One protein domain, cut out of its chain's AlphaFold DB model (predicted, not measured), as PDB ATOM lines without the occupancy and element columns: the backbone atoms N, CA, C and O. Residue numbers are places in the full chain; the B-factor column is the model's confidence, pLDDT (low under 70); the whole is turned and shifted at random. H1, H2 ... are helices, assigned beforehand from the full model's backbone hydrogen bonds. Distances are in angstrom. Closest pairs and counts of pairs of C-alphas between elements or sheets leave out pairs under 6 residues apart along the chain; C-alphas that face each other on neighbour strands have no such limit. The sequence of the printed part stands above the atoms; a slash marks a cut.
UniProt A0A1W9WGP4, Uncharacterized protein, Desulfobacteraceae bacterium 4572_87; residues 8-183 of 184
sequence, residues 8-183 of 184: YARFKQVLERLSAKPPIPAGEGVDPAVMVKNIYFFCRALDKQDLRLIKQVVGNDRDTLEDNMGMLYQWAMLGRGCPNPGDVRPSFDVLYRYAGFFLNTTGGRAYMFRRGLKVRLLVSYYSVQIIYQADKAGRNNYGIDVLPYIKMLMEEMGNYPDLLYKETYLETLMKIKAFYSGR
ATOM      1  N   TYR A   8      12.233  30.961  14.296       86.69
ATOM      2  CA  TYR A   8      12.113  31.442  12.920       86.69
ATOM      3  C   TYR A   8      11.739  32.927  12.837       86.69
ATOM      4  O   TYR A   8      12.332  33.659  12.047       86.69
ATOM      5  N   ALA A   9      10.791  33.390  13.656       89.62
ATOM      6  CA  ALA A   9      10.411  34.801  13.685       89.62
ATOM      7  C   ALA A   9      11.593  35.690  14.112       89.62
ATOM      8  O   ALA A   9      11.898  36.665  13.423       89.62
ATOM      9  N   ARG A  10      12.354  35.268  15.133       89.88
ATOM     10  CA  ARG A  10      13.589  35.960  15.535       89.88
ATOM     11  C   ARG A  10      14.647  35.957  14.437       89.88
ATOM     12  O   ARG A  10      15.237  36.996  14.154       89.88
ATOM     13  N   PHE A  11      14.875  34.814  13.792       89.31
ATOM     14  CA  PHE A  11      15.799  34.708  12.660       89.31
ATOM     15  C   PHE A  11      15.425  35.677  11.531       89.31
ATOM     16  O   PHE A  11      16.281  36.416  11.041       89.31
ATOM     17  N   LYS A  12      14.136  35.724  11.174       91.62
ATOM     18  CA  LYS A  12      13.604  36.653  10.178       91.62
ATOM     19  C   LYS A  12      13.869  38.106  10.568       91.62
ATOM     20  O   LYS A  12      14.443  38.847   9.776       91.62
ATOM     21  N   GLN A  13      13.529  38.491  11.797       92.25
ATOM     22  CA  GLN A  13      13.719  39.856  12.285       92.25
ATOM     23  C   GLN A  13      15.192  40.294  12.233       92.25
ATOM     24  O   GLN A  13      15.504  41.407  11.804       92.25
ATOM     25  N   VAL A  14      16.112  39.420  12.652       92.75
ATOM     26  CA  VAL A  14      17.555  39.691  12.606       92.75
ATOM     27  C   VAL A  14      18.027  39.875  11.163       92.75
ATOM     28  O   VAL A  14      18.752  40.829  10.877       92.75
ATOM     29  N   LEU A  15      17.601  39.010  10.239       92.94
ATOM     30  CA  LEU A  15      17.975  39.128   8.829       92.94
ATOM     31  C   LEU A  15      17.419  40.387   8.164       92.94
ATOM     32  O   LEU A  15      18.147  41.034   7.409       92.94
ATOM     33  N   GLU A  16      16.183  40.776   8.466       93.00
ATOM     34  CA  GLU A  16      15.592  42.023   7.974       93.00
ATOM     35  C   GLU A  16      16.389  43.241   8.460       93.00
ATOM     36  O   GLU A  16      16.762  44.100   7.658       93.00
ATOM     37  N   ARG A  17      16.743  43.288   9.754       93.50
ATOM     38  CA  ARG A  17      17.566  44.369  10.333       93.50
ATOM     39  C   ARG A  17      18.944  44.460   9.680       93.50
ATOM     40  O   ARG A  17      19.392  45.554   9.328       93.50
ATOM     41  N   LEU A  18      19.604  43.316   9.497       94.44
ATOM     42  CA  LEU A  18      20.915  43.232   8.854       94.44
ATOM     43  C   LEU A  18      20.859  43.632   7.374       94.44
ATOM     44  O   LEU A  18      21.787  44.285   6.888       94.44
ATOM     45  N   SER A  19      19.785  43.273   6.671       94.44
ATOM     46  CA  SER A  19      19.602  43.565   5.243       94.44
ATOM     47  C   SER A  19      19.219  45.022   4.987       94.44
ATOM     48  O   SER A  19      19.671  45.608   4.009       94.44
ATOM     49  N   ALA A  20      18.451  45.640   5.888       93.56
ATOM     50  CA  ALA A  20      18.040  47.040   5.780       93.56
ATOM     51  C   ALA A  20      19.209  48.037   5.890       93.56
ATOM     52  O   ALA A  20      19.095  49.183   5.456       93.56
ATOM     53  N   LYS A  21      20.338  47.629   6.485       90.62
ATOM     54  CA  LYS A  21      21.515  48.485   6.694       90.62
ATOM     55  C   LYS A  21      22.808  47.737   6.350       90.62
ATOM     56  O   LYS A  21      23.579  47.440   7.261       90.62
ATOM     57  N   PRO A  22      23.090  47.433   5.071       94.12
ATOM     58  CA  PRO A  22      24.280  46.667   4.730       94.12
ATOM     59  C   PRO A  22      25.550  47.520   4.909       94.12
ATOM     60  O   PRO A  22      25.508  48.742   4.697       94.12
ATOM     61  N   PRO A  23      26.682  46.904   5.291       95.62
ATOM     62  CA  PRO A  23      27.937  47.615   5.524       95.62
ATOM     63  C   PRO A  23      28.530  48.168   4.221       95.62
ATOM     64  O   PRO A  23      28.156  47.757   3.123       95.62
ATOM     65  N   ILE A  24      29.473  49.106   4.332       95.25
ATOM     66  CA  ILE A  24      30.213  49.628   3.175       95.25
ATOM     67  C   ILE A  24      31.539  48.855   3.089       95.25
ATOM     68  O   ILE A  24      32.374  49.011   3.978       95.25
ATOM     69  N   PRO A  25      31.747  48.009   2.066       95.75
ATOM     70  CA  PRO A  25      32.852  47.048   2.061       95.75
ATOM     71  C   PRO A  25      34.220  47.629   1.661       95.75
ATOM     72  O   PRO A  25      35.224  46.932   1.776       95.75
ATOM     73  N   ALA A  26      34.289  48.868   1.171       93.81
ATOM     74  CA  ALA A  26      35.528  49.512   0.726       93.81
ATOM     75  C   ALA A  26      35.456  51.042   0.889       93.81
ATOM     76  O   ALA A  26      34.396  51.587   1.191       93.81
ATOM     77  N   GLY A  27      36.578  51.736   0.678       91.19
ATOM     78  CA  GLY A  27      36.648  53.204   0.736       91.19
ATOM     79  C   GLY A  27      37.071  53.791   2.089       91.19
ATOM     80  O   GLY A  27      37.148  55.009   2.214       91.19
ATOM     81  N   GLU A  28      37.414  52.959   3.079       92.44
ATOM     82  CA  GLU A  28      37.888  53.419   4.399       92.44
ATOM     83  C   GLU A  28      39.161  54.276   4.333       92.44
ATOM     84  O   GLU A  28      39.343  55.155   5.166       92.44
ATOM     85  N   GLY A  29      40.028  54.038   3.341       88.81
ATOM     86  CA  GLY A  29      41.248  54.826   3.133       88.81
ATOM     87  C   GLY A  29      41.016  56.200   2.497       88.81
ATOM     88  O   GLY A  29      41.929  57.016   2.490       88.81
ATOM     89  N   VAL A  30      39.816  56.453   1.963       91.06
ATOM     90  CA  VAL A  30      39.445  57.722   1.315       91.06
ATOM     91  C   VAL A  30      38.536  58.548   2.224       91.06
ATOM     92  O   VAL A  30      38.726  59.754   2.345       91.06
ATOM     93  N   ASP A  31      37.573  57.905   2.893       93.19
ATOM     94  CA  ASP A  31      36.647  58.555   3.822       93.19
ATOM     95  C   ASP A  31      36.724  57.913   5.225       93.19
ATOM     96  O   ASP A  31      36.161  56.832   5.453       93.19
ATOM     97  N   PRO A  32      37.351  58.589   6.210       92.06
ATOM     98  CA  PRO A  32      37.409  58.120   7.594       92.06
ATOM     99  C   PRO A  32      36.031  57.889   8.234       92.06
ATOM    100  O   PRO A  32      35.900  57.059   9.140       92.06
ATOM    101  N   ALA A  33      34.973  58.565   7.770       93.88
ATOM    102  CA  ALA A  33      33.623  58.338   8.276       93.88
ATOM    103  C   ALA A  33      33.104  56.938   7.910       93.88
ATOM    104  O   ALA A  33      32.340  56.346   8.680       93.88
ATOM    105  N   VAL A  34      33.533  56.370   6.776       93.88
ATOM    106  CA  VAL A  34      33.235  54.977   6.404       93.88
ATOM    107  C   VAL A  34      33.890  54.015   7.393       93.88
ATOM    108  O   VAL A  34      33.220  53.105   7.887       93.88
ATOM    109  N   MET A  35      35.148  54.263   7.762       94.12
ATOM    110  CA  MET A  35      35.858  53.453   8.756       94.12
ATOM    111  C   MET A  35      35.125  53.450  10.105       94.12
ATOM    112  O   MET A  35      34.839  52.386  10.657       94.12
ATOM    113  N   VAL A  36      34.735  54.626  10.613       93.50
ATOM    114  CA  VAL A  36      33.971  54.739  11.871       93.50
ATOM    115  C   VAL A  36      32.642  53.982  11.775       93.50
ATOM    116  O   VAL A  36      32.280  53.231  12.685       93.50
ATOM    117  N   LYS A  37      31.920  54.111  10.653       93.56
ATOM    118  CA  LYS A  37      30.679  53.359  10.410       93.56
ATOM    119  C   LYS A  37      30.919  51.846  10.488       93.56
ATOM    120  O   LYS A  37      30.129  51.144  11.126       93.56
ATOM    121  N   ASN A  38      31.987  51.336   9.886       95.19
ATOM    122  CA  ASN A  38      32.286  49.907   9.888       95.19
ATOM    123  C   ASN A  38      32.725  49.391  11.267       95.19
ATOM    124  O   ASN A  38      32.289  48.313  11.674       95.19
ATOM    125  N   ILE A  39      33.504  50.163  12.032       94.06
ATOM    126  CA  ILE A  39      33.926  49.794  13.399       94.06
ATOM    127  C   ILE A  39      32.714  49.553  14.310       94.06
ATOM    128  O   ILE A  39      32.667  48.560  15.041       94.06
ATOM    129  N   TYR A  40      31.704  50.422  14.230       92.50
ATOM    130  CA  TYR A  40      30.487  50.329  15.039       92.50
ATOM    131  C   TYR A  40      29.329  49.615  14.330       92.50
ATOM    132  O   TYR A  40      28.184  49.736  14.759       92.50
ATOM    133  N   PHE A  41      29.587  48.889  13.238       94.44
ATOM    134  CA  PHE A  41      28.540  48.349  12.370       94.44
ATOM    135  C   PHE A  41      27.483  47.533  13.127       94.44
ATOM    136  O   PHE A  41      26.314  47.916  13.166       94.44
ATOM    137  N   PHE A  42      27.898  46.454  13.796       91.69
ATOM    138  CA  PHE A  42      26.969  45.546  14.472       91.69
ATOM    139  C   PHE A  42      26.206  46.204  15.623       91.69
ATOM    140  O   PHE A  42      25.032  45.912  15.803       91.69
ATOM    141  N   CYS A  43      26.829  47.131  16.355       89.12
ATOM    142  CA  CYS A  43      26.161  47.878  17.423       89.12
ATOM    143  C   CYS A  43      25.087  48.845  16.900       89.12
ATOM    144  O   CYS A  43      24.217  49.250  17.661       89.12
ATOM    145  N   ARG A  44      25.159  49.243  15.623       90.25
ATOM    146  CA  ARG A  44      24.160  50.104  14.966       90.25
ATOM    147  C   ARG A  44      23.087  49.308  14.223       90.25
ATOM    148  O   ARG A  44      21.985  49.819  14.025       90.25
ATOM    149  N   ALA A  45      23.430  48.111  13.751       91.62
ATOM    150  CA  ALA A  45      22.535  47.250  12.984       91.62
ATOM    151  C   ALA A  45      21.657  46.360  13.876       91.62
ATOM    152  O   ALA A  45      20.514  46.094  13.519       91.62
ATOM    153  N   LEU A  46      22.180  45.924  15.024       91.81
ATOM    154  CA  LEU A  46      21.536  44.972  15.923       91.81
ATOM    155  C   LEU A  46      21.459  45.509  17.347       91.81
ATOM    156  O   LEU A  46      22.338  46.246  17.799       91.81
ATOM    157  N   ASP A  47      20.426  45.087  18.073       90.94
ATOM    158  CA  ASP A  47      20.332  45.371  19.498       90.94
ATOM    159  C   ASP A  47      21.188  44.401  20.337       90.94
ATOM    160  O   ASP A  47      21.803  43.440  19.862       90.94
ATOM    161  N   LYS A  48      21.262  44.675  21.639       91.12
ATOM    162  CA  LYS A  48      22.061  43.879  22.574       91.12
ATOM    163  C   LYS A  48      21.550  42.440  22.721       91.12
ATOM    164  O   LYS A  48      22.353  41.563  23.045       91.12
ATOM    165  N   GLN A  49      20.248  42.204  22.556       90.31
ATOM    166  CA  GLN A  49      19.650  40.875  22.679       90.31
ATOM    167  C   GLN A  49      20.009  40.032  21.456       90.31
ATOM    168  O   GLN A  49      20.528  38.931  21.632       90.31
ATOM    169  N   ASP A  50      19.887  40.595  20.254       91.31
ATOM    170  CA  ASP A  50      20.292  39.958  18.998       91.31
ATOM    171  C   ASP A  50      21.773  39.563  19.021       91.31
ATOM    172  O   ASP A  50      22.141  38.425  18.724       91.31
ATOM    173  N   LEU A  51      22.649  40.483  19.443       90.69
ATOM    174  CA  LEU A  51      24.089  40.220  19.522       90.69
ATOM    175  C   LEU A  51      24.430  39.106  20.520       90.69
ATOM    176  O   LEU A  51      25.359  38.326  20.287       90.69
ATOM    177  N   ARG A  52      23.702  39.030  21.640       91.06
ATOM    178  CA  ARG A  52      23.864  37.952  22.625       91.06
ATOM    179  C   ARG A  52      23.367  36.624  22.072       91.06
ATOM    180  O   ARG A  52      24.083  35.638  22.217       91.06
ATOM    181  N   LEU A  53      22.210  36.620  21.416       91.06
ATOM    182  CA  LEU A  53      21.624  35.428  20.815       91.06
ATOM    183  C   LEU A  53      22.546  34.844  19.744       91.06
ATOM    184  O   LEU A  53      22.904  33.676  19.829       91.06
ATOM    185  N   ILE A  54      23.025  35.662  18.802       89.81
ATOM    186  CA  ILE A  54      23.967  35.216  17.762       89.81
ATOM    187  C   ILE A  54      25.229  34.623  18.396       89.81
ATOM    188  O   ILE A  54      25.708  33.572  17.973       89.81
ATOM    189  N   LYS A  55      25.769  35.269  19.437       90.38
ATOM    190  CA  LYS A  55      26.940  34.752  20.157       90.38
ATOM    191  C   LYS A  55      26.653  33.401  20.826       90.38
ATOM    192  O   LYS A  55      27.547  32.561  20.849       90.38
ATOM    193  N   GLN A  56      25.458  33.208  21.381       90.94
ATOM    194  CA  GLN A  56      25.045  31.944  21.997       90.94
ATOM    195  C   GLN A  56      24.867  30.842  20.955       90.94
ATOM    196  O   GLN A  56      25.436  29.777  21.138       90.94
ATOM    197  N   VAL A  57      24.172  31.118  19.846       90.56
ATOM    198  CA  VAL A  57      23.985  30.161  18.740       90.56
ATOM    199  C   VAL A  57      25.338  29.688  18.214       90.56
ATOM    200  O   VAL A  57      25.645  28.507  18.273       90.56
ATOM    201  N   VAL A  58      26.220  30.616  17.833       90.12
ATOM    202  CA  VAL A  58      27.571  30.275  17.348       90.12
ATOM    203  C   VAL A  58      28.415  29.570  18.421       90.12
ATOM    204  O   VAL A  58      29.315  28.794  18.109       90.12
ATOM    205  N   GLY A  59      28.167  29.869  19.697       89.00
ATOM    206  CA  GLY A  59      28.864  29.255  20.823       89.00
ATOM    207  C   GLY A  59      28.416  27.825  21.123       89.00
ATOM    208  O   GLY A  59      29.261  27.039  21.545       89.00
ATOM    209  N   ASN A  60      27.139  27.516  20.905       90.44
ATOM    210  CA  ASN A  60      26.527  26.213  21.163       90.44
ATOM    211  C   ASN A  60      26.668  25.275  19.959       90.44
ATOM    212  O   ASN A  60      26.922  24.091  20.139       90.44
ATOM    213  N   ASP A  61      26.606  25.813  18.743       88.62
ATOM    214  CA  ASP A  61      26.646  25.042  17.496       88.62
ATOM    215  C   ASP A  61      28.083  24.782  17.016       88.62
ATOM    216  O   ASP A  61      28.340  24.709  15.821       88.62
ATOM    217  N   ARG A  62      29.070  24.704  17.918       86.06
ATOM    218  CA  ARG A  62      30.490  24.584  17.520       86.06
ATOM    219  C   ARG A  62      30.768  23.333  16.694       86.06
ATOM    220  O   ARG A  62      31.540  23.405  15.734       86.06
ATOM    221  N   ASP A  63      30.128  22.230  17.062       89.50
ATOM    222  CA  ASP A  63      30.339  20.926  16.437       89.50
ATOM    223  C   ASP A  63      29.642  20.844  15.074       89.50
ATOM    224  O   ASP A  63      30.207  20.315  14.123       89.50
ATOM    225  N   THR A  64      28.470  21.469  14.945       94.62
ATOM    226  CA  THR A  64      27.655  21.515  13.716       94.62
ATOM    227  C   THR A  64      27.889  22.776  12.882       94.62
ATOM    228  O   THR A  64      27.178  23.037  11.911       94.62
ATOM    229  N   LEU A  65      28.890  23.590  13.235       94.94
ATOM    230  CA  LEU A  65      29.095  24.909  12.635       94.94
ATOM    231  C   LEU A  65      29.361  24.831  11.127       94.94
ATOM    232  O   LEU A  65      28.907  25.697  10.380       94.94
ATOM    233  N   GLU A  66      30.104  23.814  10.684       96.81
ATOM    234  CA  GLU A  66      30.413  23.602   9.266       96.81
ATOM    235  C   GLU A  66      29.149  23.323   8.450       96.81
ATOM    236  O   GLU A  66      28.936  23.972   7.421       96.81
ATOM    237  N   ASP A  67      28.286  22.443   8.959       96.44
ATOM    238  CA  ASP A  67      27.005  22.091   8.344       96.44
ATOM    239  C   ASP A  67      26.056  23.285   8.328       96.44
ATOM    240  O   ASP A  67      25.521  23.654   7.281       96.44
ATOM    241  N   ASN A  68      25.904  23.953   9.473       95.00
ATOM    242  CA  ASN A  68      25.018  25.102   9.619       95.00
ATOM    243  C   ASN A  68      25.426  26.246   8.684       95.00
ATOM    244  O   ASN A  68      24.577  26.845   8.021       95.00
ATOM    245  N   MET A  69      26.727  26.544   8.586       95.69
ATOM    246  CA  MET A  69      27.220  27.576   7.674       95.69
ATOM    247  C   MET A  69      27.133  27.157   6.205       95.69
ATOM    248  O   MET A  69      26.809  27.999   5.367       95.69
ATOM    249  N   GLY A  70      27.384  25.885   5.885       96.31
ATOM    250  CA  GLY A  70      27.213  25.352   4.533       96.31
ATOM    251  C   GLY A  70      25.769  25.439   4.059       96.31
ATOM    252  O   GLY A  70      25.507  25.978   2.982       96.31
ATOM    253  N   MET A  71      24.829  25.016   4.901       94.06
ATOM    254  CA  MET A  71      23.398  25.113   4.636       94.06
ATOM    255  C   MET A  71      22.948  26.573   4.500       94.06
ATOM    256  O   MET A  71      22.234  26.906   3.555       94.06
ATOM    257  N   LEU A  72      23.402  27.465   5.392       93.00
ATOM    258  CA  LEU A  72      23.087  28.894   5.315       93.00
ATOM    259  C   LEU A  72      23.604  29.517   4.014       93.00
ATOM    260  O   LEU A  72      22.876  30.266   3.363       93.00
ATOM    261  N   TYR A  73      24.838  29.200   3.617       95.81
ATOM    262  CA  TYR A  73      25.421  29.678   2.367       95.81
ATOM    263  C   TYR A  73      24.649  29.160   1.150       95.81
ATOM    264  O   TYR A  73      24.278  29.950   0.284       95.81
ATOM    265  N   GLN A  74      24.359  27.858   1.093       92.75
ATOM    266  CA  GLN A  74      23.568  27.275   0.010       92.75
ATOM    267  C   GLN A  74      22.197  27.944  -0.082       92.75
ATOM    268  O   GLN A  74      21.841  28.457  -1.141       92.75
ATOM    269  N   TRP A  75      21.459  28.029   1.028       92.31
ATOM    270  CA  TRP A  75      20.170  28.718   1.073       92.31
ATOM    271  C   TRP A  75      20.278  30.162   0.573       92.31
ATOM    272  O   TRP A  75      19.498  30.564  -0.288       92.31
ATOM    273  N   ALA A  76      21.273  30.922   1.039       92.19
ATOM    274  CA  ALA A  76      21.480  32.313   0.645       92.19
ATOM    275  C   ALA A  76      21.797  32.470  -0.856       92.19
ATOM    276  O   ALA A  76      21.352  33.430  -1.486       92.19
ATOM    277  N   MET A  77      22.515  31.512  -1.447       91.06
ATOM    278  CA  MET A  77      23.003  31.585  -2.827       91.06
ATOM    279  C   MET A  77      22.078  30.939  -3.869       91.06
ATOM    280  O   MET A  77      22.176  31.268  -5.049       91.06
ATOM    281  N   LEU A  78      21.155  30.055  -3.471       81.75
ATOM    282  CA  LEU A  78      20.304  29.275  -4.389       81.75
ATOM    283  C   LEU A  78      19.230  30.089  -5.142       81.75
ATOM    284  O   LEU A  78      18.559  29.553  -6.027       81.75
ATOM    285  N   GLY A  79      19.053  31.381  -4.836       70.81
ATOM    286  CA  GLY A  79      18.135  32.265  -5.569       70.81
ATOM    287  C   GLY A  79      16.723  31.674  -5.740       70.81
ATOM    288  O   GLY A  79      16.117  31.181  -4.793       70.81
ATOM    289  N   ARG A  80      16.168  31.677  -6.956       63.50
ATOM    290  CA  ARG A  80      14.800  31.169  -7.206       63.50
ATOM    291  C   ARG A  80      14.641  29.645  -7.056       63.50
ATOM    292  O   ARG A  80      13.512  29.172  -7.066       63.50
ATOM    293  N   GLY A  81      15.730  28.884  -6.908       70.56
ATOM    294  CA  GLY A  81      15.710  27.417  -6.813       70.56
ATOM    295  C   GLY A  81      15.334  26.852  -5.438       70.56
ATOM    296  O   GLY A  81      15.233  25.640  -5.289       70.56
ATOM    297  N   CYS A  82      15.131  27.702  -4.429       74.94
ATOM    298  CA  CYS A  82      14.742  27.291  -3.080       74.94
ATOM    299  C   CYS A  82      13.623  28.212  -2.567       74.94
ATOM    300  O   CYS A  82      13.785  29.434  -2.685       74.94
ATOM    301  N   PRO A  83      12.528  27.681  -1.984       78.12
ATOM    302  CA  PRO A  83      11.453  28.496  -1.425       78.12
ATOM    303  C   PRO A  83      11.974  29.579  -0.468       78.12
ATOM    304  O   PRO A  83      12.857  29.335   0.355       78.12
ATOM    305  N   ASN A  84      11.421  30.787  -0.579       81.81
ATOM    306  CA  ASN A  84      11.743  31.922   0.288       81.81
ATOM    307  C   ASN A  84      10.464  32.448   0.966       81.81
ATOM    308  O   ASN A  84       9.988  33.534   0.629       81.81
ATOM    309  N   PRO A  85       9.837  31.656   1.857       76.56
ATOM    310  CA  PRO A  85       8.586  32.050   2.490       76.56
ATOM    311  C   PRO A  85       8.778  33.326   3.316       76.56
ATOM    312  O   PRO A  85       9.584  33.371   4.243       76.56
ATOM    313  N   GLY A  86       8.015  34.369   2.988       76.56
ATOM    314  CA  GLY A  86       8.083  35.656   3.684       76.56
ATOM    315  C   GLY A  86       9.281  36.532   3.313       76.56
ATOM    316  O   GLY A  86       9.593  37.424   4.096       76.56
ATOM    317  N   ASP A  87       9.920  36.259   2.170       84.56
ATOM    318  CA  ASP A  87      11.001  37.041   1.550       84.56
ATOM    319  C   ASP A  87      12.182  37.374   2.480       84.56
ATOM    320  O   ASP A  87      12.747  38.461   2.471       84.56
ATOM    321  N   VAL A  88      12.550  36.407   3.322       89.19
ATOM    322  CA  VAL A  88      13.538  36.588   4.399       89.19
ATOM    323  C   VAL A  88      14.979  36.561   3.883       89.19
ATOM    324  O   VAL A  88      15.895  37.085   4.519       89.19
ATOM    325  N   ARG A  89      15.210  35.913   2.739       91.31
ATOM    326  CA  ARG A  89      16.549  35.759   2.175       91.31
ATOM    327  C   ARG A  89      17.142  37.103   1.732       91.31
ATOM    328  O   ARG A  89      16.528  37.785   0.913       91.31
ATOM    329  N   PRO A  90      18.366  37.448   2.173       93.25
ATOM    330  CA  PRO A  90      19.043  38.650   1.705       93.25
ATOM    331  C   PRO A  90      19.289  38.625   0.193       93.25
ATOM    332  O   PRO A  90      19.545  37.572  -0.396       93.25
ATOM    333  N   SER A  91      19.282  39.802  -0.432       93.38
ATOM    334  CA  SER A  91      19.685  39.929  -1.833       93.38
ATOM    335  C   SER A  91      21.178  39.627  -2.008       93.38
ATOM    336  O   SER A  91      21.975  39.755  -1.075       93.38
ATOM    337  N   PHE A  92      21.587  39.281  -3.231       94.81
ATOM    338  CA  PHE A  92      23.002  39.040  -3.526       94.81
ATOM    339  C   PHE A  92      23.888  40.262  -3.229       94.81
ATOM    340  O   PHE A  92      24.996  40.092  -2.732       94.81
ATOM    341  N   ASP A  93      23.396  41.484  -3.474       95.94
ATOM    342  CA  ASP A  93      24.126  42.712  -3.130       95.94
ATOM    343  C   ASP A  93      24.382  42.811  -1.622       95.94
ATOM    344  O   ASP A  93      25.505  43.085  -1.202       95.94
ATOM    345  N   VAL A  94      23.379  42.495  -0.793       96.69
ATOM    346  CA  VAL A  94      23.550  42.461   0.665       96.69
ATOM    347  C   VAL A  94      24.642  41.458   1.039       96.69
ATOM    348  O   VAL A  94      25.592  41.826   1.729       96.69
ATOM    349  N   LEU A  95      24.558  40.220   0.543       97.19
ATOM    350  CA  LEU A  95      25.557  39.179   0.819       97.19
ATOM    351  C   LEU A  95      26.969  39.616   0.404       97.19
ATOM    352  O   LEU A  95      27.914  39.468   1.177       97.19
ATOM    353  N   TYR A  96      27.104  40.206  -0.783       97.94
ATOM    354  CA  TYR A  96      28.364  40.726  -1.308       97.94
ATOM    355  C   TYR A  96      28.944  41.847  -0.437       97.94
ATOM    356  O   TYR A  96      30.132  41.820  -0.106       97.94
ATOM    357  N   ARG A  97      28.115  42.790   0.021       98.00
ATOM    358  CA  ARG A  97      28.550  43.864   0.925       98.00
ATOM    359  C   ARG A  97      29.011  43.320   2.278       98.00
ATOM    360  O   ARG A  97      30.016  43.794   2.802       98.00
ATOM    361  N   TYR A  98      28.349  42.297   2.822       97.88
ATOM    362  CA  TYR A  98      28.804  41.619   4.044       97.88
ATOM    363  C   TYR A  98      30.106  40.835   3.845       97.88
ATOM    364  O   TYR A  98      31.001  40.928   4.685       97.88
ATOM    365  N   ALA A  99      30.247  40.107   2.734       98.00
ATOM    366  CA  ALA A  99      31.480  39.400   2.395       98.00
ATOM    367  C   ALA A  99      32.669  40.368   2.299       98.00
ATOM    368  O   ALA A  99      33.718  40.156   2.912       98.00
ATOM    369  N   GLY A 100      32.467  41.485   1.596       97.62
ATOM    370  CA  GLY A 100      33.442  42.558   1.504       97.62
ATOM    371  C   GLY A 100      33.743  43.208   2.851       97.62
ATOM    372  O   GLY A 100      34.900  43.430   3.179       97.62
ATOM    373  N   PHE A 101      32.728  43.445   3.683       97.75
ATOM    374  CA  PHE A 101      32.927  43.947   5.039       97.75
ATOM    375  C   PHE A 101      33.859  43.046   5.855       97.75
ATOM    376  O   PHE A 101      34.832  43.542   6.425       97.75
ATOM    377  N   PHE A 102      33.619  41.735   5.889       97.25
ATOM    378  CA  PHE A 102      34.444  40.831   6.693       97.25
ATOM    379  C   PHE A 102      35.892  40.729   6.206       97.25
ATOM    380  O   PHE A 102      36.795  40.679   7.043       97.25
ATOM    381  N   LEU A 103      36.122  40.718   4.890       95.50
ATOM    382  CA  LEU A 103      37.471  40.561   4.335       95.50
ATOM    383  C   LEU A 103      38.238  41.884   4.229       95.50
ATOM    384  O   LEU A 103      39.423  41.931   4.553       95.50
ATOM    385  N   ASN A 104      37.576  42.956   3.805       95.19
ATOM    386  CA  ASN A 104      38.230  44.152   3.273       95.19
ATOM    387  C   ASN A 104      38.153  45.379   4.199       95.19
ATOM    388  O   ASN A 104      38.836  46.368   3.954       95.19
ATOM    389  N   THR A 105      37.360  45.333   5.277       96.00
ATOM    390  CA  THR A 105      37.208  46.478   6.196       96.00
ATOM    391  C   THR A 105      37.925  46.268   7.522       96.00
ATOM    392  O   THR A 105      37.991  45.157   8.058       96.00
ATOM    393  N   THR A 106      38.408  47.359   8.111       94.12
ATOM    394  CA  THR A 106      39.035  47.375   9.437       94.12
ATOM    395  C   THR A 106      38.060  46.879  10.503       94.12
ATOM    396  O   THR A 106      38.403  46.020  11.319       94.12
ATOM    397  N   GLY A 107      36.814  47.365  10.463       94.44
ATOM    398  CA  GLY A 107      35.766  46.977  11.410       94.44
ATOM    399  C   GLY A 107      35.395  45.493  11.327       94.44
ATOM    400  O   GLY A 107      35.321  44.816  12.358       94.44
ATOM    401  N   GLY A 108      35.215  44.964  10.114       96.00
ATOM    402  CA  GLY A 108      34.871  43.560   9.892       96.00
ATOM    403  C   GLY A 108      35.990  42.608  10.297       96.00
ATOM    404  O   GLY A 108      35.740  41.649  11.036       96.00
ATOM    405  N   ARG A 109      37.240  42.919   9.933       93.81
ATOM    406  CA  ARG A 109      38.405  42.128  10.352       93.81
ATOM    407  C   ARG A 109      38.581  42.146  11.869       93.81
ATOM    408  O   ARG A 109      38.695  41.086  12.482       93.81
ATOM    409  N   ALA A 110      38.519  43.318  12.504       94.06
ATOM    410  CA  ALA A 110      38.611  43.441  13.963       94.06
ATOM    411  C   ALA A 110      37.471  42.706  14.692       94.06
ATOM    412  O   ALA A 110      37.646  42.179  15.794       94.06
ATOM    413  N   TYR A 111      36.276  42.651  14.098       93.31
ATOM    414  CA  TYR A 111      35.186  41.832  14.615       93.31
ATOM    415  C   TYR A 111      35.511  40.332  14.536       93.31
ATOM    416  O   TYR A 111      35.370  39.639  15.544       93.31
ATOM    417  N   MET A 112      36.009  39.848  13.396       93.69
ATOM    418  CA  MET A 112      36.401  38.447  13.201       93.69
ATOM    419  C   MET A 112      37.558  38.003  14.107       93.69
ATOM    420  O   MET A 112      37.522  36.893  14.630       93.69
ATOM    421  N   PHE A 113      38.540  38.869  14.386       91.88
ATOM    422  CA  PHE A 113      39.629  38.562  15.328       91.88
ATOM    423  C   PHE A 113      39.158  38.330  16.774       91.88
ATOM    424  O   PHE A 113      39.869  37.708  17.556       91.88
ATOM    425  N   ARG A 114      37.945  38.774  17.129       91.19
ATOM    426  CA  ARG A 114      37.314  38.542  18.444       91.19
ATOM    427  C   ARG A 114      36.370  37.331  18.447       91.19
ATOM    428  O   ARG A 114      35.514  37.212  19.332       91.19
ATOM    429  N   ARG A 115      36.434  36.476  17.426       91.50
ATOM    430  CA  ARG A 115      35.647  35.241  17.296       91.50
ATOM    431  C   ARG A 115      36.575  34.030  17.320       91.50
ATOM    432  O   ARG A 115      37.775  34.160  17.101       91.50
ATOM    433  N   GLY A 116      36.012  32.861  17.625       92.25
ATOM    434  CA  GLY A 116      36.759  31.604  17.585       92.25
ATOM    435  C   GLY A 116      37.309  31.333  16.184       92.25
ATOM    436  O   GLY A 116      36.698  31.734  15.189       92.25
ATOM    437  N   LEU A 117      38.451  30.647  16.111       93.50
ATOM    438  CA  LEU A 117      39.178  30.434  14.860       93.50
ATOM    439  C   LEU A 117      38.308  29.759  13.788       93.50
ATOM    440  O   LEU A 117      38.208  30.289  12.687       93.50
ATOM    441  N   LYS A 118      37.577  28.687  14.132       95.31
ATOM    442  CA  LYS A 118      36.653  27.997  13.211       95.31
ATOM    443  C   LYS A 118      35.632  28.947  12.567       95.31
ATOM    444  O   LYS A 118      35.455  28.933  11.355       95.31
ATOM    445  N   VAL A 119      35.027  29.842  13.355       95.50
ATOM    446  CA  VAL A 119      34.075  30.856  12.859       95.50
ATOM    447  C   VAL A 119      34.757  31.806  11.880       95.50
ATOM    448  O   VAL A 119      34.225  32.067  10.805       95.50
ATOM    449  N   ARG A 120      35.943  32.316  12.237       95.88
ATOM    450  CA  ARG A 120      36.716  33.223  11.378       95.88
ATOM    451  C   ARG A 120      37.052  32.568  10.038       95.88
ATOM    452  O   ARG A 120      36.880  33.214   9.006       95.88
ATOM    453  N   LEU A 121      37.498  31.313  10.054       96.94
ATOM    454  CA  LEU A 121      37.841  30.558   8.848       96.94
ATOM    455  C   LEU A 121      36.622  30.363   7.947       96.94
ATOM    456  O   LEU A 121      36.671  30.725   6.776       96.94
ATOM    457  N   LEU A 122      35.507  29.878   8.498       97.69
ATOM    458  CA  LEU A 122      34.299  29.609   7.716       97.69
ATOM    459  C   LEU A 122      33.672  30.889   7.151       97.69
ATOM    460  O   LEU A 122      33.334  30.937   5.969       97.69
ATOM    461  N   VAL A 123      33.578  31.964   7.943       97.56
ATOM    462  CA  VAL A 123      33.087  33.264   7.449       97.56
ATOM    463  C   VAL A 123      33.988  33.796   6.336       97.56
ATOM    464  O   VAL A 123      33.479  34.272   5.320       97.56
ATOM    465  N   SER A 124      35.310  33.683   6.481       97.75
ATOM    466  CA  SER A 124      36.257  34.116   5.445       97.75
ATOM    467  C   SER A 124      36.110  33.282   4.171       97.75
ATOM    468  O   SER A 124      36.030  33.843   3.081       97.75
ATOM    469  N   TYR A 125      35.986  31.959   4.304       98.31
ATOM    470  CA  TYR A 125      35.785  31.026   3.195       98.31
ATOM    471  C   TYR A 125      34.530  31.342   2.380       98.31
ATOM    472  O   TYR A 125      34.608  31.522   1.163       98.31
ATOM    473  N   TYR A 126      33.378  31.488   3.035       98.38
ATOM    474  CA  TYR A 126      32.144  31.829   2.326       98.38
ATOM    475  C   TYR A 126      32.160  33.264   1.781       98.38
ATOM    476  O   TYR A 126      31.608  33.506   0.710       98.38
ATOM    477  N   SER A 127      32.856  34.202   2.435       98.38
ATOM    478  CA  SER A 127      33.037  35.562   1.900       98.38
ATOM    479  C   SER A 127      33.847  35.561   0.599       98.38
ATOM    480  O   SER A 127      33.450  36.209  -0.371       98.38
ATOM    481  N   VAL A 128      34.937  34.785   0.541       98.31
ATOM    482  CA  VAL A 128      35.734  34.595  -0.683       98.31
ATOM    483  C   VAL A 128      34.867  34.020  -1.800       98.31
ATOM    484  O   VAL A 128      34.913  34.519  -2.922       98.31
ATOM    485  N   GLN A 129      34.041  33.012  -1.501       98.06
ATOM    486  CA  GLN A 129      33.133  32.446  -2.496       98.06
ATOM    487  C   GLN A 129      32.111  33.467  -3.014       98.06
ATOM    488  O   GLN A 129      31.910  33.547  -4.223       98.06
ATOM    489  N   ILE A 130      31.484  34.265  -2.142       98.19
ATOM    490  CA  ILE A 130      30.499  35.280  -2.554       98.19
ATOM    491  C   ILE A 130      31.138  36.312  -3.489       98.19
ATOM    492  O   ILE A 130      30.576  36.615  -4.542       98.19
ATOM    493  N   ILE A 131      32.319  36.830  -3.138       98.12
ATOM    494  CA  ILE A 131      33.020  37.811  -3.979       98.12
ATOM    495  C   ILE A 131      33.462  37.170  -5.297       98.12
ATOM    496  O   ILE A 131      33.241  37.754  -6.351       98.12
ATOM    497  N   TYR A 132      33.949  35.927  -5.276       97.38
ATOM    498  CA  TYR A 132      34.236  35.173  -6.499       97.38
ATOM    499  C   TYR A 132      33.017  35.050  -7.428       97.38
ATOM    500  O   TYR A 132      33.143  35.230  -8.640       97.38
ATOM    501  N   GLN A 133      31.818  34.801  -6.888       96.94
ATOM    502  CA  GLN A 133      30.598  34.810  -7.703       96.94
ATOM    503  C   GLN A 133      30.284  36.210  -8.252       96.94
ATOM    504  O   GLN A 133      29.848  36.328  -9.398       96.94
ATOM    505  N   ALA A 134      30.544  37.270  -7.481       97.25
ATOM    506  CA  ALA A 134      30.398  38.646  -7.953       97.25
ATOM    507  C   ALA A 134      31.366  38.942  -9.114       97.25
ATOM    508  O   ALA A 134      30.940  39.485 -10.130       97.25
ATOM    509  N   ASP A 135      32.626  38.516  -9.025       96.69
ATOM    510  CA  ASP A 135      33.629  38.672 -10.086       96.69
ATOM    511  C   ASP A 135      33.308  37.877 -11.354       96.69
ATOM    512  O   ASP A 135      33.541  38.350 -12.471       96.69
ATOM    513  N   LYS A 136      32.740  36.675 -11.214       95.56
ATOM    514  CA  LYS A 136      32.238  35.901 -12.359       95.56
ATOM    515  C   LYS A 136      31.059  36.576 -13.049       95.56
ATOM    516  O   LYS A 136      30.938  36.478 -14.265       95.56
ATOM    517  N   ALA A 137      30.202  37.238 -12.280       95.12
ATOM    518  CA  ALA A 137      29.026  37.931 -12.787       95.12
ATOM    519  C   ALA A 137      29.311  39.372 -13.256       95.12
ATOM    520  O   ALA A 137      28.380  40.043 -13.696       95.12
ATOM    521  N   GLY A 138      30.549  39.872 -13.126       95.69
ATOM    522  CA  GLY A 138      30.885  41.273 -13.414       95.69
ATOM    523  C   GLY A 138      30.221  42.269 -12.454       95.69
ATOM    524  O   GLY A 138      29.926  43.394 -12.838       95.69
ATOM    525  N   ARG A 139      29.933  41.843 -11.218       95.81
ATOM    526  CA  ARG A 139      29.211  42.600 -10.177       95.81
ATOM    527  C   ARG A 139      30.079  42.948  -8.964       95.81
ATOM    528  O   ARG A 139      29.545  43.330  -7.924       95.81
ATOM    529  N   ASN A 140      31.404  42.815  -9.061       96.19
ATOM    530  CA  ASN A 140      32.342  43.255  -8.023       96.19
ATOM    531  C   ASN A 140      32.516  44.788  -8.060       96.19
ATOM    532  O   ASN A 140      33.582  45.311  -8.374       96.19
ATOM    533  N   ASN A 141      31.436  45.514  -7.764       94.56
ATOM    534  CA  ASN A 141      31.349  46.968  -7.945       94.56
ATOM    535  C   ASN A 141      32.298  47.772  -7.037       94.56
ATOM    536  O   ASN A 141      32.602  48.919  -7.341       94.56
ATOM    537  N   TYR A 142      32.759  47.188  -5.926       95.06
ATOM    538  CA  TYR A 142      33.734  47.811  -5.022       95.06
ATOM    539  C   TYR A 142      35.185  47.401  -5.320       95.06
ATOM    540  O   TYR A 142      36.078  47.808  -4.581       95.06
ATOM    541  N   GLY A 143      35.433  46.596  -6.364       94.38
ATOM    542  CA  GLY A 143      36.783  46.195  -6.774       94.38
ATOM    543  C   GLY A 143      37.551  45.423  -5.697       94.38
ATOM    544  O   GLY A 143      38.742  45.648  -5.505       94.38
ATOM    545  N   ILE A 144      36.864  44.561  -4.945       95.19
ATOM    546  CA  ILE A 144      37.455  43.844  -3.812       95.19
ATOM    547  C   ILE A 144      38.378  42.745  -4.338       95.19
ATOM    548  O   ILE A 144      37.903  41.812  -4.985       95.19
ATOM    549  N   ASP A 145      39.673  42.832  -4.031       92.50
ATOM    550  CA  ASP A 145      40.653  41.806  -4.392       92.50
ATOM    551  C   ASP A 145      40.719  40.705  -3.324       92.50
ATOM    552  O   ASP A 145      41.166  40.919  -2.195       92.50
ATOM    553  N   VAL A 146      40.284  39.498  -3.690       93.69
ATOM    554  CA  VAL A 146      40.315  38.324  -2.806       93.69
ATOM    555  C   VAL A 146      41.631  37.547  -2.861       93.69
ATOM    556  O   VAL A 146      41.867  36.711  -1.987       93.69
ATOM    557  N   LEU A 147      42.506  37.794  -3.842       92.00
ATOM    558  CA  LEU A 147      43.744  37.025  -4.022       92.00
ATOM    559  C   LEU A 147      44.656  37.000  -2.784       92.00
ATOM    560  O   LEU A 147      45.116  35.904  -2.432       92.00
ATOM    561  N   PRO A 148      44.907  38.130  -2.089       89.88
ATOM    562  CA  PRO A 148      45.738  38.129  -0.884       89.88
ATOM    563  C   PRO A 148      45.169  37.218   0.210       89.88
ATOM    564  O   PRO A 148      45.914  36.550   0.926       89.88
ATOM    565  N   TYR A 149      43.839  37.145   0.298       89.75
ATOM    566  CA  TYR A 149      43.126  36.380   1.313       89.75
ATOM    567  C   TYR A 149      43.109  34.887   1.015       89.75
ATOM    568  O   TYR A 149      43.229  34.094   1.943       89.75
ATOM    569  N   ILE A 150      43.007  34.488  -0.257       94.75
ATOM    570  CA  ILE A 150      42.939  33.070  -0.637       94.75
ATOM    571  C   ILE A 150      44.182  32.316  -0.162       94.75
ATOM    572  O   ILE A 150      44.050  31.249   0.431       94.75
ATOM    573  N   LYS A 151      45.386  32.867  -0.378       91.88
ATOM    574  CA  LYS A 151      46.632  32.196   0.032       91.88
ATOM    575  C   LYS A 151      46.680  31.984   1.547       91.88
ATOM    576  O   LYS A 151      46.918  30.866   1.988       91.88
ATOM    577  N   MET A 152      46.437  33.049   2.313       92.81
ATOM    578  CA  MET A 152      46.447  33.002   3.778       92.81
ATOM    579  C   MET A 152      45.380  32.038   4.308       92.81
ATOM    580  O   MET A 152      45.661  31.219   5.175       92.81
ATOM    581  N   LEU A 153      44.175  32.082   3.739       96.25
ATOM    582  CA  LEU A 153      43.072  31.232   4.161       96.25
ATOM    583  C   LEU A 153      43.334  29.749   3.870       96.25
ATOM    584  O   LEU A 153      43.027  28.909   4.710       96.25
ATOM    585  N   MET A 154      43.924  29.418   2.717       97.25
ATOM    586  CA  MET A 154      44.328  28.041   2.410       97.25
ATOM    587  C   MET A 154      45.328  27.502   3.438       97.25
ATOM    588  O   MET A 154      45.198  26.364   3.875       97.25
ATOM    589  N   GLU A 155      46.308  28.315   3.836       96.12
ATOM    590  CA  GLU A 155      47.302  27.935   4.841       96.12
ATOM    591  C   GLU A 155      46.666  27.748   6.225       96.12
ATOM    592  O   GLU A 155      46.847  26.705   6.852       96.12
ATOM    593  N   GLU A 156      45.858  28.709   6.688       96.25
ATOM    594  CA  GLU A 156      45.198  28.605   7.995       96.25
ATOM    595  C   GLU A 156      44.212  27.426   8.055       96.25
ATOM    596  O   GLU A 156      44.195  26.696   9.045       96.25
ATOM    597  N   MET A 157      43.405  27.206   7.008       97.31
ATOM    598  CA  MET A 157      42.456  26.084   6.965       97.31
ATOM    599  C   MET A 157      43.164  24.735   6.830       97.31
ATOM    600  O   MET A 157      42.721  23.763   7.438       97.31
ATOM    601  N   GLY A 158      44.269  24.664   6.079       96.94
ATOM    602  CA  GLY A 158      45.070  23.443   5.953       96.94
ATOM    603  C   GLY A 158      45.706  23.018   7.277       96.94
ATOM    604  O   GLY A 158      45.723  21.831   7.600       96.94
ATOM    605  N   ASN A 159      46.143  23.992   8.077       96.06
ATOM    606  CA  ASN A 159      46.757  23.756   9.383       96.06
ATOM    607  C   ASN A 159      45.744  23.592  10.527       96.06
ATOM    608  O   ASN A 159      46.128  23.207  11.630       96.06
ATOM    609  N   TYR A 160      44.457  23.872  10.302       95.31
ATOM    610  CA  TYR A 160      43.435  23.714  11.332       95.31
ATOM    611  C   TYR A 160      42.976  22.246  11.415       95.31
ATOM    612  O   TYR A 160      42.466  21.708  10.426       95.31
ATOM    613  N   PRO A 161      43.146  21.558  12.558       89.88
ATOM    614  CA  PRO A 161      42.841  20.132  12.661       89.88
ATOM    615  C   PRO A 161      41.336  19.840  12.590       89.88
ATOM    616  O   PRO A 161      40.951  18.922  11.871       89.88
ATOM    617  N   ASP A 162      40.495  20.668  13.218       91.38
ATOM    618  CA  ASP A 162      39.082  20.348  13.504       91.38
ATOM    619  C   ASP A 162      38.085  20.826  12.424       91.38
ATOM    620  O   ASP A 162      36.955  21.228  12.735       91.38
ATOM    621  N   LEU A 163      38.521  20.860  11.159       95.62
ATOM    622  CA  LEU A 163      37.633  21.049  10.006       95.62
ATOM    623  C   LEU A 163      37.311  19.683   9.402       95.62
ATOM    624  O   LEU A 163      38.206  19.019   8.877       95.62
ATOM    625  N   LEU A 164      36.036  19.303   9.443       95.88
ATOM    626  CA  LEU A 164      35.522  18.060   8.870       95.88
ATOM    627  C   LEU A 164      35.624  18.065   7.340       95.88
ATOM    628  O   LEU A 164      35.994  17.056   6.749       95.88
ATOM    629  N   TYR A 165      35.368  19.208   6.696       96.81
ATOM    630  CA  TYR A 165      35.347  19.332   5.228       96.81
ATOM    631  C   TYR A 165      36.583  20.033   4.656       96.81
ATOM    632  O   TYR A 165      36.526  20.699   3.617       96.81
ATOM    633  N   LYS A 166      37.722  19.900   5.342       97.44
ATOM    634  CA  LYS A 166      38.981  20.591   5.023       97.44
ATOM    635  C   LYS A 166      39.391  20.461   3.559       97.44
ATOM    636  O   LYS A 166      39.677  21.465   2.912       97.44
ATOM    637  N   GLU A 167      39.388  19.243   3.033       97.19
ATOM    638  CA  GLU A 167      39.784  18.943   1.653       97.19
ATOM    639  C   GLU A 167      38.881  19.673   0.652       97.19
ATOM    640  O   GLU A 167      39.371  20.394  -0.215       97.19
ATOM    641  N   THR A 168      37.561  19.611   0.852       97.44
ATOM    642  CA  THR A 168      36.575  20.320   0.023       97.44
ATOM    643  C   THR A 168      36.792  21.834   0.029       97.44
ATOM    644  O   THR A 168      36.690  22.492  -1.015       97.44
ATOM    645  N   TYR A 169      37.111  22.410   1.192       98.12
ATOM    646  CA  TYR A 169      37.408  23.836   1.301       98.12
ATOM    647  C   TYR A 169      38.676  24.213   0.531       98.12
ATOM    648  O   TYR A 169      38.660  25.170  -0.248       98.12
ATOM    649  N   LEU A 170      39.756  23.446   0.696       98.31
ATOM    650  CA  LEU A 170      41.027  23.695   0.016       98.31
ATOM    651  C   LEU A 170      40.905  23.541  -1.502       98.31
ATOM    652  O   LEU A 170      41.370  24.414  -2.234       98.31
ATOM    653  N   GLU A 171      40.227  22.501  -1.984       98.31
ATOM    654  CA  GLU A 171      39.958  22.311  -3.412       98.31
ATOM    655  C   GLU A 171      39.170  23.479  -4.008       98.31
ATOM    656  O   GLU A 171      39.472  23.958  -5.106       98.31
ATOM    657  N   THR A 172      38.162  23.971  -3.283       98.06
ATOM    658  CA  THR A 172      37.371  25.125  -3.720       98.06
ATOM    659  C   THR A 172      38.240  26.376  -3.805       98.06
ATOM    660  O   THR A 172      38.218  27.073  -4.821       98.06
ATOM    661  N   LEU A 173      39.065  26.640  -2.789       98.25
ATOM    662  CA  LEU A 173      39.990  27.774  -2.792       98.25
ATOM    663  C   LEU A 173      41.045  27.668  -3.903       98.25
ATOM    664  O   LEU A 173      41.354  28.679  -4.536       98.25
ATOM    665  N   MET A 174      41.544  26.466  -4.211       97.50
ATOM    666  CA  MET A 174      42.449  26.235  -5.346       97.50
ATOM    667  C   MET A 174      41.787  26.576  -6.683       97.50
ATOM    668  O   MET A 174      42.391  27.278  -7.496       97.50
ATOM    669  N   LYS A 175      40.537  26.149  -6.899       97.00
ATOM    670  CA  LYS A 175      39.768  26.481  -8.113       97.00
ATOM    671  C   LYS A 175      39.589  27.994  -8.261       97.00
ATOM    672  O   LYS A 175      39.798  28.537  -9.344       97.00
ATOM    673  N   ILE A 176      39.257  28.684  -7.168       97.19
ATOM    674  CA  ILE A 176      39.109  30.147  -7.159       97.19
ATOM    675  C   ILE A 176      40.456  30.825  -7.456       97.19
ATOM    676  O   ILE A 176      40.527  31.722  -8.293       97.19
ATOM    677  N   LYS A 177      41.548  30.374  -6.831       96.50
ATOM    678  CA  LYS A 177      42.899  30.894  -7.090       96.50
ATOM    679  C   LYS A 177      43.300  30.746  -8.560       96.50
ATOM    680  O   LYS A 177      43.857  31.680  -9.141       96.50
ATOM    681  N   ALA A 178      43.019  29.589  -9.159       95.19
ATOM    682  CA  ALA A 178      43.321  29.312 -10.560       95.19
ATOM    683  C   ALA A 178      42.567  30.265 -11.501       95.19
ATOM    684  O   ALA A 178      43.177  30.833 -12.405       95.19
ATOM    685  N   PHE A 179      41.282  30.522 -11.233       94.50
ATOM    686  CA  PHE A 179      40.482  31.488 -11.990       94.50
ATOM    687  C   PHE A 179      41.117  32.886 -12.038       94.50
ATOM    688  O   PHE A 179      41.186  33.490 -13.105       94.50
ATOM    689  N   TYR A 180      41.613  33.393 -10.909       92.00
ATOM    690  CA  TYR A 180      42.263  34.706 -10.873       92.00
ATOM    691  C   TYR A 180      43.672  34.704 -11.471       92.00
ATOM    692  O   TYR A 180      44.113  35.722 -11.994       92.00
ATOM    693  N   SER A 181      44.376  33.572 -11.415       87.44
ATOM    694  CA  SER A 181      45.717  33.449 -11.997       87.44
ATOM    695  C   SER A 181      45.680  33.482 -13.528       87.44
ATOM    696  O   SER A 181      46.584  34.039 -14.133       87.44
ATOM    697  N   GLY A 182      44.624  32.945 -14.149       81.31
ATOM    698  CA  GLY A 182      44.430  32.983 -15.604       81.31
ATOM    699  C   GLY A 182      43.891  34.308 -16.163       81.31
ATOM    700  O   GLY A 182      43.732  34.426 -17.372       81.31
ATOM    701  N   ARG A 183      43.571  35.288 -15.306       70.94
ATOM    702  CA  ARG A 183      43.121  36.638 -15.702       70.94
ATOM    703  C   ARG A 183      44.254  37.677 -15.722       70.94
ATOM    704  O   ARG A 183      43.976  38.840 -16.002       70.94
TER     705      ARG A 183
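What this domain is: This is residues 8 to 183 of the 184 residues of an uncharacterized protein of Desulfobacteraceae bacterium 4572_87 (UniProt A0A1W9WGP4). A long helix, H8, runs through the middle, with the hairpin partners H9 and H10 along one side of it, H5 alongside its first half and H6 crossing it. H7 makes a corner with H6 and has H2 beside it, while H1, H3 and H4 form a looser edge, near their neighbours with few contacts. The printed part has 176 residues with ten named helices, H1 to H10 in order, and no named strand: the class is all helix. It is compact, with a radius of gyration of the C-alphas of 15.9 A, and rounded, spanning 43 by 41 by 35 A.

How they stand to each other: H1, residues 8 to 20, touches no helix, but is near H3, residues 41 to 45; their closest C-alphas, of Leu 18 and Ala 45, are 6.0 A apart. H4, residues 48 to 60, is close to H1 but not clearly touching, its Asp 50 C-alpha 7.0 A from that of Val 14. H2, residues 32 to 39, touches H7, residues 106 to 113, at a shallow tilt of 22 degrees, the same way; the closest C-alphas, of Ile 39 and Gly 107, are 3.9 A apart. H5, residues 65 to 77, touches residues 119 to 126 of H8, residues 117 to 136, at a shallow tilt of 20 degrees, closest at the C-alphas of Tyr 73 and Tyr 126, 7.1 A. H6, residues 92 to 104, touches H8 at a steep tilt of 55 degrees, opposite ways, with the C-alphas of Ala 99 and Ser 127 closest at 4.2 A. H6 and H7 touch only at the corner, closest at the C-alphas of Phe 102 and Gly 108, 4.2 A. H8 is the hub, touching five helices. H8, H9, residues 147 to 159, and H10, residues 166 to 181, form an up-and-down bundle, each running against the one before. The hairpin of H9 and H10 has a shallow tilt of 20 degrees, its closest C-alphas, of Met 154 and Leu 170, 6.0 A apart. O i to N i+4 pairs are all within hydrogen-bond range in every helix but H9, with 7 of 9.

Where its parts are: H1 begins at C-alpha 8, (12.113, 31.442, 12.920). H8 is 28.6 A long from first to last C-alpha, H10 22.4 A and H9 19.1 A. H10 ends at C-alpha 181, (45.717, 33.449, -11.997).

The domain as a whole: The C-alphas farthest apart, of Gln 49 and Gly 182, are 46.3 A apart. The printed part has no cut. The long links are H1 to H2 and H5 to H6. Mean pLDDT of the printed part is 92.9; residue 80 is under 70.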